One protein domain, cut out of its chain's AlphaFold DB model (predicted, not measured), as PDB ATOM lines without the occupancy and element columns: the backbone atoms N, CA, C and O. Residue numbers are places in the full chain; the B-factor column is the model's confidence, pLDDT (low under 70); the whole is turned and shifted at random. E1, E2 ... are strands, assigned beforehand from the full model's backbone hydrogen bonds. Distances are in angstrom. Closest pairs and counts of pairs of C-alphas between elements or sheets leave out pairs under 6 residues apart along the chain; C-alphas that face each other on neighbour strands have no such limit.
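What this domain is: This is residues 68 to 158 of the 166 residues of an uncharacterized protein of Streptomyces viridifaciens (UniProt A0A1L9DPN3). Two strongly twisted four-stranded sheets, E1 to E4 and E5 to E8, lie face to face as a sandwich, with strands nearly aligned at 11 degrees. Each sheet is a meander, each strand the antiparallel neighbour of the one before, and the link from E4 to E5 changes sheets. The printed part has 91 residues, with eight named strands in the order E1 to E8 and no named helix, and its class is all strand. It is compact, with a radius of gyration of the C-alphas of 13.1 A, and spans 35 by 31 by 20 A.

How they stand to each other: Edge strand E1, residues 68 to 71, forms a hairpin with E2, residues 78 to 84, where N 70 and O 80 are 2.8 A apart. E2 forms a hairpin with E3, residues 92 to 99, with N 81 and O 96 at 2.8 A. E3 forms one with edge strand E4, residues 106 to 114, with N 97 and O 108 at 2.8 A. In the other sheet, edge strand E5, residues 122 to 127, forms a hairpin with E6, residues 130 to 134, with N 132 and O 124 at 2.9 A. E6 forms one with E7, residues 138 to 143, with N 133 and O 140 at 2.8 A. E7 forms one with edge strand E8, residues 154 to 157, with N 139 and O 156 at 2.8 A. Between the sheets, the closest C-alphas of E1 and E5 are those of Phe 70 and Asp 124, 7.3 A apart. E2 and E5 are near each other, with 7 pairs of C-alphas within 10 A. E4 and E7 are only just apart, their closest C-alphas at 8.0 A.

Where its parts are: E1 begins at C-alpha 68, (287.344, 366.073, 286.372). E3 measures 22.7 A and E4 24.3 A from first to last C-alpha. E8 ends at C-alpha 157, (283.577, 381.750, 266.804).

The domain as a whole: The two C-alphas farthest apart, those of Trp 103 and His 137, are 38.4 A apart. The printed part has no cut, and no link is long. Residues 87 to 89 and 116 to 118 have pLDDT under 70.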
ATOM      1  N   ASP A  68     286.997 366.863 287.549       82.62
ATOM      2  CA  ASP A  68     287.344 366.073 286.372       82.62
ATOM      3  C   ASP A  68     288.794 366.397 285.985       82.62
ATOM      4  O   ASP A  68     289.181 367.564 285.886       82.62
ATOM      5  N   ARG A  69     289.615 365.357 285.796       85.25
ATOM      6  CA  ARG A  69     291.038 365.488 285.451       85.25
ATOM      7  C   ARG A  69     291.339 364.869 284.095       85.25
ATOM      8  O   ARG A  69     291.009 363.711 283.850       85.25
ATOM      9  N   PHE A  70     292.052 365.613 283.256       85.69
ATOM     10  CA  PHE A  70     292.455 365.201 281.916       85.69
ATOM     11  C   PHE A  70     293.974 365.295 281.777       85.69
ATOM     12  O   PHE A  70     294.555 366.383 281.782       85.69
ATOM     13  N   VAL A  71     294.634 364.146 281.644       86.50
ATOM     14  CA  VAL A  71     296.085 364.076 281.419       86.50
ATOM     15  C   VAL A  71     296.389 364.456 279.969       86.50
ATOM     16  O   VAL A  71     295.673 364.031 279.062       86.50
ATOM     17  N   SER A  72     297.447 365.241 279.743       83.88
ATOM     18  CA  SER A  72     297.884 365.566 278.380       83.88
ATOM     19  C   SER A  72     298.250 364.287 277.611       83.88
ATOM     20  O   SER A  72     298.956 363.432 278.155       83.88
ATOM     21  N   PRO A  73     297.852 364.162 276.328       81.75
ATOM     22  CA  PRO A  73     298.108 362.965 275.526       81.75
ATOM     23  C   PRO A  73     299.589 362.590 275.384       81.75
ATOM     24  O   PRO A  73     299.906 361.420 275.201       81.75
ATOM     25  N   ASN A  74     300.497 363.569 275.443       80.19
ATOM     26  CA  ASN A  74     301.922 363.366 275.149       80.19
ATOM     27  C   ASN A  74     302.842 363.650 276.348       80.19
ATOM     28  O   ASN A  74     304.023 363.309 276.331       80.19
ATOM     29  N   ARG A  75     302.330 364.297 277.401       78.19
ATOM     30  CA  ARG A  75     303.125 364.712 278.561       78.19
ATOM     31  C   ARG A  75     302.396 364.398 279.863       78.19
ATOM     32  O   ARG A  75     301.546 365.157 280.311       78.19
ATOM     33  N   SER A  76     302.784 363.307 280.519       80.75
ATOM     34  CA  SER A  76     302.181 362.864 281.788       80.75
ATOM     35  C   SER A  76     302.386 363.833 282.959       80.75
ATOM     36  O   SER A  76     301.707 363.716 283.973       80.75
ATOM     37  N   ASN A  77     303.291 364.806 282.824       82.62
ATOM     38  CA  ASN A  77     303.512 365.880 283.793       82.62
ATOM     39  C   ASN A  77     302.617 367.107 283.559       82.62
ATOM     40  O   ASN A  77     302.928 368.185 284.063       82.62
ATOM     41  N   ARG A  78     301.564 366.982 282.747       87.19
ATOM     42  CA  ARG A  78     300.581 368.037 282.506       87.19
ATOM     43  C   ARG A  78     299.189 367.483 282.735       87.19
ATOM     44  O   ARG A  78     298.769 366.542 282.058       87.19
ATOM     45  N   VAL A  79     298.490 368.073 283.692       89.62
ATOM     46  CA  VAL A  79     297.155 367.644 284.096       89.62
ATOM     47  C   VAL A  79     296.243 368.852 284.079       89.62
ATOM     48  O   VAL A  79     296.510 369.857 284.726       89.62
ATOM     49  N   LEU A  80     295.170 368.745 283.313       89.94
ATOM     50  CA  LEU A  80     294.101 369.725 283.281       89.94
ATOM     51  C   LEU A  80     293.053 369.318 284.312       89.94
ATOM     52  O   LEU A  80     292.528 368.206 284.229       89.94
ATOM     53  N   SER A  81     292.762 370.183 285.274       90.06
ATOM     54  CA  SER A  81     291.724 369.975 286.280       90.06
ATOM     55  C   SER A  81     290.559 370.930 286.051       90.06
ATOM     56  O   SER A  81     290.725 372.095 285.683       90.06
ATOM     57  N   VAL A  82     289.353 370.407 286.252       89.00
ATOM     58  CA  VAL A  82     288.102 371.154 286.159       89.00
ATOM     59  C   VAL A  82     287.367 370.977 287.469       89.00
ATOM     60  O   VAL A  82     286.868 369.892 287.755       89.00
ATOM     61  N   THR A  83     287.282 372.047 288.247       87.62
ATOM     62  CA  THR A  83     286.702 372.023 289.588       87.62
ATOM     63  C   THR A  83     285.423 372.838 289.603       87.62
ATOM     64  O   THR A  83     285.432 374.022 289.267       87.62
ATOM     65  N   ASN A  84     284.309 372.237 290.021       84.00
ATOM     66  CA  ASN A  84     283.109 373.013 290.325       84.00
ATOM     67  C   ASN A  84     283.289 373.745 291.664       84.00
ATOM     68  O   ASN A  84     283.200 373.135 292.723       84.00
ATOM     69  N   VAL A  85     283.528 375.051 291.617       80.94
ATOM     70  CA  VAL A  85     283.760 375.889 292.802       80.94
ATOM     71  C   VAL A  85     282.483 376.518 293.360       80.94
ATOM     72  O   VAL A  85     282.515 377.164 294.406       80.94
ATOM     73  N   ALA A  86     281.339 376.331 292.700       77.50
ATOM     74  CA  ALA A  86     280.066 376.806 293.223       77.50
ATOM     75  C   ALA A  86     279.432 375.774 294.164       77.50
ATOM     76  O   ALA A  86     279.098 374.661 293.764       77.50
ATOM     77  N   PHE A  87     279.137 376.198 295.394       66.88
ATOM     78  CA  PHE A  87     278.303 375.456 296.351       66.88
ATOM     79  C   PHE A  87     276.790 375.615 296.074       66.88
ATOM     80  O   PHE A  87     275.972 375.483 296.981       66.88
ATOM     81  N   SER A  88     276.403 375.959 294.840       65.69
ATOM     82  CA  SER A  88     275.044 376.380 294.474       65.69
ATOM     83  C   SER A  88     274.515 375.639 293.241       65.69
ATOM     84  O   SER A  88     275.250 374.939 292.549       65.69
ATOM     85  N   ILE A  89     273.220 375.820 292.967       69.38
ATOM     86  CA  ILE A  89     272.484 375.247 291.828       69.38
ATOM     87  C   ILE A  89     273.063 375.722 290.483       69.38
ATOM     88  O   ILE A  89     272.951 375.011 289.489       69.38
ATOM     89  N   ASP A  90     273.703 376.894 290.455       73.62
ATOM     90  CA  ASP A  90     274.404 377.421 289.282       73.62
ATOM     91  C   ASP A  90     275.896 377.033 289.345       73.62
ATOM     92  O   ASP A  90     276.667 377.717 290.026       73.62
ATOM     93  N   PRO A  91     276.335 375.947 288.676       78.56
ATOM     94  CA  PRO A  91     277.720 375.508 288.741       78.56
ATOM     95  C   PRO A  91     278.654 376.525 288.077       78.56
ATOM     96  O   PRO A  91     278.378 377.060 286.995       78.56
ATOM     97  N   VAL A  92     279.788 376.747 288.733       84.12
ATOM     98  CA  VAL A  92     280.882 377.587 288.253       84.12
ATOM     99  C   VAL A  92     282.120 376.708 288.213       84.12
ATOM    100  O   VAL A  92     282.560 376.205 289.241       84.12
ATOM    101  N   TYR A  93     282.657 376.495 287.020       87.06
ATOM    102  CA  TYR A  93     283.817 375.654 286.778       87.06
ATOM    103  C   TYR A  93     285.076 376.509 286.724       87.06
ATOM    104  O   TYR A  93     285.219 377.377 285.864       87.06
ATOM    105  N   GLN A  94     286.000 376.253 287.638       89.12
ATOM    106  CA  GLN A  94     287.364 376.748 287.578       89.12
ATOM    107  C   GLN A  94     288.210 375.725 286.831       89.12
ATOM    108  O   GLN A  94     288.167 374.535 287.147       89.12
ATOM    109  N   VAL A  95     288.948 376.186 285.828       89.75
ATOM    110  CA  VAL A  95     289.839 375.326 285.050       89.75
ATOM    111  C   VAL A  95     291.273 375.728 285.327       89.75
ATOM    112  O   VAL A  95     291.643 376.899 285.194       89.75
ATOM    113  N   GLU A  96     292.087 374.737 285.657       91.62
ATOM    114  CA  GLU A  96     293.498 374.921 285.949       91.62
ATOM    115  C   GLU A  96     294.343 373.897 285.201       91.62
ATOM    116  O   GLU A  96     293.948 372.751 284.993       91.62
ATOM    117  N   LEU A  97     295.531 374.323 284.790       91.44
ATOM    118  CA  LEU A  97     296.568 373.450 284.273       91.44
ATOM    119  C   LEU A  97     297.653 373.303 285.333       91.44
ATOM    120  O   LEU A  97     298.337 374.263 285.685       91.44
ATOM    121  N   GLU A  98     297.849 372.080 285.794       92.12
ATOM    122  CA  GLU A  98     298.996 371.697 286.597       92.12
ATOM    123  C   GLU A  98     300.120 371.216 285.675       92.12
ATOM    124  O   GLU A  98     299.925 370.361 284.807       92.12
ATOM    125  N   THR A  99     301.312 371.774 285.860       89.94
ATOM    126  CA  THR A  99     302.525 371.391 285.133       89.94
ATOM    127  C   THR A  99     303.632 371.010 286.107       89.94
ATOM    128  O   THR A  99     303.889 371.721 287.073       89.94
ATOM    129  N   GLY A 100     304.320 369.900 285.850       85.69
ATOM    130  CA  GLY A 100     305.349 369.369 286.745       85.69
ATOM    131  C   GLY A 100     304.806 368.315 287.709       85.69
ATOM    132  O   GLY A 100     303.797 367.669 287.439       85.69
ATOM    133  N   SER A 101     305.531 368.066 288.799       80.25
ATOM    134  CA  SER A 101     305.114 367.115 289.834       80.25
ATOM    135  C   SER A 101     305.711 367.456 291.202       80.25
ATOM    136  O   SER A 101     306.734 368.144 291.313       80.25
ATOM    137  N   GLY A 102     305.060 366.968 292.263       79.06
ATOM    138  CA  GLY A 102     305.517 367.159 293.640       79.06
ATOM    139  C   GLY A 102     305.585 368.638 294.026       79.06
ATOM    140  O   GLY A 102     304.651 369.392 293.788       79.06
ATOM    141  N   TRP A 103     306.706 369.067 294.609       73.38
ATOM    142  CA  TRP A 103     306.918 370.460 295.041       73.38
ATOM    143  C   TRP A 103     307.197 371.434 293.898       73.38
ATOM    144  O   TRP A 103     307.130 372.645 294.087       73.38
ATOM    145  N   SER A 104     307.553 370.907 292.729       81.44
ATOM    146  CA  SER A 104     307.803 371.711 291.535       81.44
ATOM    147  C   SER A 104     306.551 371.906 290.683       81.44
ATOM    148  O   SER A 104     306.635 372.557 289.643       81.44
ATOM    149  N   ALA A 105     305.415 371.332 291.104       85.69
ATOM    150  CA  ALA A 105     304.145 371.503 290.421       85.69
ATOM    151  C   ALA A 105     303.764 372.988 290.395       85.69
ATOM    152  O   ALA A 105     303.747 373.673 291.419       85.69
ATOM    153  N   ARG A 106     303.494 373.490 289.194       88.81
ATOM    154  CA  ARG A 106     303.032 374.850 288.939       88.81
ATOM    155  C   ARG A 106     301.596 374.790 288.465       88.81
ATOM    156  O   ARG A 106     301.284 374.013 287.565       88.81
ATOM    157  N   HIS A 107     300.764 375.643 289.043       90.38
ATOM    158  CA  HIS A 107     299.356 375.759 288.704       90.38
ATOM    159  C   HIS A 107     299.140 377.026 287.889       90.38
ATOM    160  O   HIS A 107     299.558 378.113 288.292       90.38
ATOM    161  N   TRP A 108     298.483 376.876 286.748       90.81
ATOM    162  CA  TRP A 108     298.131 377.967 285.857       90.81
ATOM    163  C   TRP A 108     296.616 378.027 285.747       90.81
ATOM    164  O   TRP A 108     295.984 377.058 285.336       90.81
ATOM    165  N   SER A 109     296.022 379.157 286.120       90.00
ATOM    166  CA  SER A 109     294.584 379.355 285.961       90.00
ATOM    167  C   SER A 109     294.273 379.683 284.503       90.00
ATOM    168  O   SER A 109     294.809 380.650 283.963       90.00
ATOM    169  N   LEU A 110     293.414 378.883 283.866       88.94
ATOM    170  CA  LEU A 110     292.894 379.187 282.528       88.94
ATOM    171  C   LEU A 110     291.709 380.156 282.618       88.94
ATOM    172  O   LEU A 110     291.418 380.875 281.663       88.94
ATOM    173  N   GLY A 111     291.026 380.163 283.762       88.62
ATOM    174  CA  GLY A 111     289.910 381.049 284.056       88.62
ATOM    175  C   GLY A 111     288.757 380.342 284.756       88.62
ATOM    176  O   GLY A 111     288.879 379.240 285.302       88.62
ATOM    177  N   THR A 112     287.607 381.006 284.728       88.44
ATOM    178  CA  THR A 112     286.381 380.542 285.369       88.44
ATOM    179  C   THR A 112     285.226 380.639 284.387       88.44
ATOM    180  O   THR A 112     285.032 381.670 283.744       88.44
ATOM    181  N   TRP A 113     284.431 379.576 284.297       86.88
ATOM    182  CA  TRP A 113     283.278 379.506 283.418       86.88
ATOM    183  C   TRP A 113     282.005 379.163 284.182       86.88
ATOM    184  O   TRP A 113     281.996 378.295 285.047       86.88
ATOM    185  N   ASN A 114     280.897 379.803 283.820       84.38
ATOM    186  CA  ASN A 114     279.575 379.467 284.341       84.38
ATOM    187  C   ASN A 114     278.719 378.785 283.264       84.38
ATOM    188  O   ASN A 114     278.940 378.949 282.061       84.38
ATOM    189  N   THR A 115     277.714 378.026 283.694       76.06
ATOM    190  CA  THR A 115     276.752 377.389 282.779       76.06
ATOM    191  C   THR A 115     275.572 378.287 282.426       76.06
ATOM    192  O   THR A 115     274.959 378.091 281.376       76.06
ATOM    193  N   ARG A 116     275.261 379.290 283.259       68.94
ATOM    194  CA  ARG A 116     274.086 380.167 283.104       68.94
ATOM    195  C   ARG A 116     274.140 381.020 281.831       68.94
ATOM    196  O   ARG A 116     273.096 381.288 281.249       68.94
ATOM    197  N   GLY A 117     275.341 381.387 281.371       62.88
ATOM    198  CA  GLY A 117     275.565 382.050 280.081       62.88
ATOM    199  C   GLY A 117     275.757 381.096 278.896       62.88
ATOM    200  O   GLY A 117     275.982 381.550 277.781       62.88
ATOM    201  N   GLY A 118     275.707 379.775 279.112       60.78
ATOM    202  CA  GLY A 118     275.948 378.790 278.056       60.78
ATOM    203  C   GLY A 118     277.397 378.735 277.558       60.78
ATOM    204  O   GLY A 118     277.679 378.127 276.528       60.78
ATOM    205  N   ASP A 119     278.332 379.348 278.274       75.06
ATOM    206  CA  ASP A 119     279.705 379.521 277.804       75.06
ATOM    207  C   ASP A 119     280.600 378.297 278.035       75.06
ATOM    208  O   ASP A 119     281.678 378.227 277.450       75.06
ATOM    209  N   PHE A 120     280.158 377.314 278.824       84.75
ATOM    210  CA  PHE A 120     280.909 376.085 279.085       84.75
ATOM    211  C   PHE A 120     280.102 374.845 278.729       84.75
ATOM    212  O   PHE A 120     279.049 374.581 279.310       84.75
ATOM    213  N   VAL A 121     280.608 374.095 277.756       87.81
ATOM    214  CA  VAL A 121     280.065 372.805 277.323       87.81
ATOM    215  C   VAL A 121     281.038 371.697 277.690       87.81
ATOM    216  O   VAL A 121     280.643 370.708 278.299       87.81
ATOM    217  N   ARG A 122     282.307 371.857 277.312       87.94
ATOM    218  CA  ARG A 122     283.361 370.876 277.559       87.94
ATOM    219  C   ARG A 122     284.723 371.544 277.467       87.94
ATOM    220  O   ARG A 122     284.868 372.583 276.827       87.94
ATOM    221  N   ILE A 123     285.717 370.907 278.058       89.69
ATOM    222  CA  ILE A 123     287.117 371.232 277.864       89.69
ATOM    223  C   ILE A 123     287.904 369.959 277.579       89.69
ATOM    224  O   ILE A 123     287.656 368.931 278.203       89.69
ATOM    225  N   ASP A 124     288.844 370.044 276.642       91.62
ATOM    226  CA  ASP A 124     289.707 368.933 276.259       91.62
ATOM    227  C   ASP A 124     291.075 369.418 275.787       91.62
ATOM    228  O   ASP A 124     291.265 370.574 275.398       91.62
ATOM    229  N   TRP A 125     292.013 368.477 275.745       91.50
ATOM    230  CA  TRP A 125     293.232 368.612 274.962       91.50
ATOM    231  C   TRP A 125     292.900 368.419 273.480       91.50
ATOM    232  O   TRP A 125     292.520 367.327 273.059       91.50
ATOM    233  N   SER A 126     293.046 369.474 272.683       89.50
ATOM    234  CA  SER A 126     292.927 369.424 271.218       89.50
ATOM    235  C   SER A 126     294.245 369.045 270.540       89.50
ATOM    236  O   SER A 126     294.261 368.666 269.370       89.50
ATOM    237  N   GLY A 127     295.348 369.088 271.288       87.81
ATOM    238  CA  GLY A 127     296.669 368.642 270.869       87.81
ATOM    239  C   GLY A 127     297.589 368.386 272.067       87.81
ATOM    240  O   GLY A 127     297.174 368.552 273.215       87.81
ATOM    241  N   PRO A 128     298.855 367.997 271.834       85.38
ATOM    242  CA  PRO A 128     299.818 367.741 272.913       85.38
ATOM    243  C   PRO A 128     300.106 368.989 273.765       85.38
ATOM    244  O   PRO A 128     300.331 368.880 274.972       85.38
ATOM    245  N   ASP A 129     300.054 370.160 273.133       90.69
ATOM    246  CA  ASP A 129     300.362 371.466 273.715       90.69
ATOM    247  C   ASP A 129     299.199 372.455 273.524       90.69
ATOM    248  O   ASP A 129     299.402 373.662 273.553       90.69
ATOM    249  N   GLN A 130     297.978 371.957 273.299       92.62
ATOM    250  CA  GLN A 130     296.816 372.804 273.036       92.62
ATOM    251  C   GLN A 130     295.598 372.338 273.823       92.62
ATOM    252  O   GLN A 130     295.240 371.157 273.811       92.62
ATOM    253  N   ILE A 131     294.960 373.293 274.495       93.31
ATOM    254  CA  ILE A 131     293.744 373.100 275.278       93.31
ATOM    255  C   ILE A 131     292.632 373.905 274.618       93.31
ATOM    256  O   ILE A 131     292.793 375.094 274.341       93.31
ATOM    257  N   THR A 132     291.486 373.268 274.400       93.25
ATOM    258  CA  THR A 132     290.306 373.918 273.836       93.25
ATOM    259  C   THR A 132     289.153 373.846 274.822       93.25
ATOM    260  O   THR A 132     288.679 372.768 275.184       93.25
ATOM    261  N   VAL A 133     288.655 375.016 275.213       91.38
ATOM    262  CA  VAL A 133     287.401 375.174 275.943       91.38
ATOM    263  C   VAL A 133     286.288 375.430 274.938       91.38
ATOM    264  O   VAL A 133     286.283 376.432 274.219       91.38
ATOM    265  N   THR A 134     285.327 374.518 274.893       90.56
ATOM    266  CA  THR A 134     284.154 374.615 274.033       90.56
ATOM    267  C   THR A 134     283.008 375.261 274.792       90.56
ATOM    268  O   THR A 134     282.491 374.686 275.750       90.56
ATOM    269  N   GLY A 135     282.583 376.436 274.333       88.81
ATOM    270  CA  GLY A 135     281.324 377.063 274.723       88.81
ATOM    271  C   GLY A 135     280.224 376.841 273.688       88.81
ATOM    272  O   GLY A 135     280.430 376.216 272.644       88.81
ATOM    273  N   ARG A 136     279.017 377.358 273.952       84.94
ATOM    274  CA  ARG A 136     277.905 377.249 272.990       84.94
ATOM    275  C   ARG A 136     278.149 378.026 271.700       84.94
ATOM    276  O   ARG A 136     277.809 377.511 270.642       84.94
ATOM    277  N   HIS A 137     278.748 379.214 271.788       83.25
ATOM    278  CA  HIS A 137     278.909 380.132 270.649       83.25
ATOM    279  C   HIS A 137     280.368 380.420 270.279       83.25
ATOM    280  O   HIS A 137     280.646 380.934 269.198       83.25
ATOM    281  N   LYS A 138     281.307 380.088 271.164       87.75
ATOM    282  CA  LYS A 138     282.732 380.380 271.007       87.75
ATOM    283  C   LYS A 138     283.579 379.196 271.448       87.75
ATOM    284  O   LYS A 138     283.184 378.425 272.324       87.75
ATOM    285  N   LEU A 139     284.748 379.084 270.846       90.38
ATOM    286  CA  LEU A 139     285.834 378.204 271.242       90.38
ATOM    287  C   LEU A 139     286.926 379.094 271.832       90.38
ATOM    288  O   LEU A 139     287.284 380.102 271.232       90.38
ATOM    289  N   THR A 140     287.440 378.750 273.005       91.81
ATOM    290  CA  THR A 140     288.610 379.428 273.577       91.81
ATOM    291  C   THR A 140     289.773 378.458 273.544       91.81
ATOM    292  O   THR A 140     289.681 377.371 274.110       91.81
ATOM    293  N   VAL A 141     290.838 378.830 272.847       93.81
ATOM    294  CA  VAL A 141     292.015 377.987 272.642       93.81
ATOM    295  C   VAL A 141     293.196 378.588 273.387       93.81
ATOM    296  O   VAL A 141     293.475 379.779 273.254       93.81
ATOM    297  N   PHE A 142     293.887 377.745 274.144       94.06
ATOM    298  CA  PHE A 142     295.102 378.079 274.874       94.06
ATOM    299  C   PHE A 142     296.235 377.195 274.365       94.06
ATOM    300  O   PHE A 142     296.079 375.971 274.310       94.06
ATOM    301  N   ASP A 143     297.371 377.798 274.024       94.00
ATOM    302  CA  ASP A 143     298.589 377.036 273.775       94.00
ATOM    303  C   ASP A 143     299.405 376.947 275.064       94.00
ATOM    304  O   ASP A 143     299.530 377.909 275.827       94.00
ATOM    305  N   VAL A 144     299.966 375.768 275.298       92.12
ATOM    306  CA  VAL A 144     300.818 375.469 276.443       92.12
ATOM    307  C   VAL A 144     302.263 375.486 275.975       92.12
ATOM    308  O   VAL A 144     302.713 374.607 275.238       92.12
ATOM    309  N   HIS A 145     303.021 376.474 276.425       90.88
ATOM    310  CA  HIS A 145     304.431 376.600 276.096       90.88
ATOM    311  C   HIS A 145     305.256 375.434 276.673       90.88
ATOM    312  O   HIS A 145     304.816 374.722 277.584       90.88
ATOM    313  N   PRO A 146     306.479 375.188 276.167       86.12
ATOM    314  CA  PRO A 146     307.324 374.092 276.646       86.12
ATOM    315  C   PRO A 146     307.614 374.136 278.153       86.12
ATOM    316  O   PRO A 146     307.694 373.078 278.779       86.12
ATOM    317  N   ASP A 147     307.717 375.340 278.722       85.38
ATOM    318  CA  ASP A 147     307.917 375.607 280.152       85.38
ATOM    319  C   ASP A 147     306.645 375.412 281.002       85.38
ATOM    320  O   ASP A 147     306.703 375.472 282.229       85.38
ATOM    321  N   GLY A 148     305.509 375.135 280.355       83.88
ATOM    322  CA  GLY A 148     304.209 374.933 280.983       83.88
ATOM    323  C   GLY A 148     303.374 376.202 281.129       83.88
ATOM    324  O   GLY A 148     302.229 376.091 281.555       83.88
ATOM    325  N   SER A 149     303.910 377.374 280.773       88.69
ATOM    326  CA  SER A 149     303.146 378.622 280.776       88.69
ATOM    327  C   SER A 149     302.076 378.626 279.679       88.69
ATOM    328  O   SER A 149     302.156 377.878 278.701       88.69
ATOM    329  N   LEU A 150     301.047 379.454 279.859       90.81
ATOM    330  CA  LEU A 150     299.940 379.585 278.916       90.81
ATOM    331  C   LEU A 150     300.123 380.825 278.050       90.81
ATOM    332  O   LEU A 150     300.494 381.887 278.550       90.81
ATOM    333  N   SER A 151     299.808 380.694 276.766       90.25
ATOM    334  CA  SER A 151     299.646 381.843 275.884       90.25
ATOM    335  C   SER A 151     298.383 382.632 276.236       90.25
ATOM    336  O   SER A 151     297.464 382.119 276.884       90.25
ATOM    337  N   GLU A 152     298.274 383.855 275.715       90.00
ATOM    338  CA  GLU A 152     296.991 384.556 275.721       90.00
ATOM    339  C   GLU A 152     295.908 383.720 275.007       90.00
ATOM    340  O   GLU A 152     296.197 383.055 274.000       90.00
ATOM    341  N   PRO A 153     294.667 383.718 275.525       91.75
ATOM    342  CA  PRO A 153     293.578 382.952 274.942       91.75
ATOM    343  C   PRO A 153     293.204 383.486 273.566       91.75
ATOM    344  O   PRO A 153     292.934 384.675 273.387       91.75
ATOM    345  N   ARG A 154     293.063 382.578 272.602       91.12
ATOM    346  CA  ARG A 154     292.438 382.890 271.316       91.12
ATOM    347  C   ARG A 154     290.969 382.507 271.358       91.12
ATOM    348  O   ARG A 154     290.634 381.333 271.507       91.12
ATOM    349  N   VAL A 155     290.096 383.495 271.197       89.31
ATOM    350  CA  VAL A 155     288.651 383.274 271.095       89.31
ATOM    351  C   VAL A 155     288.277 383.168 269.624       89.31
ATOM    352  O   VAL A 155     288.468 384.104 268.852       89.31
ATOM    353  N   LEU A 156     287.736 382.019 269.243       87.50
ATOM    354  CA  LEU A 156     287.236 381.745 267.906       87.50
ATOM    355  C   LEU A 156     285.711 381.623 267.958       87.50
ATOM    356  O   LEU A 156     285.175 381.070 268.924       87.50
ATOM    357  N   PRO A 157     284.981 382.098 266.939       84.19
ATOM    358  CA  PRO A 157     283.577 381.750 266.804       84.19
ATOM    359  C   PRO A 157     283.467 380.232 266.651       84.19
ATOM    360  O   PRO A 157     284.248 379.606 265.931       84.19
ATOM    361  N   LYS A 158     282.502 379.621 267.340       78.00
ATOM    362  CA  LYS A 158     282.171 378.227 267.067       78.00
ATOM    363  C   LYS A 158     281.566 378.206 265.669       78.00
ATOM    364  O   LYS A 158     280.517 378.806 265.465       78.00
TER     365      LYS A 158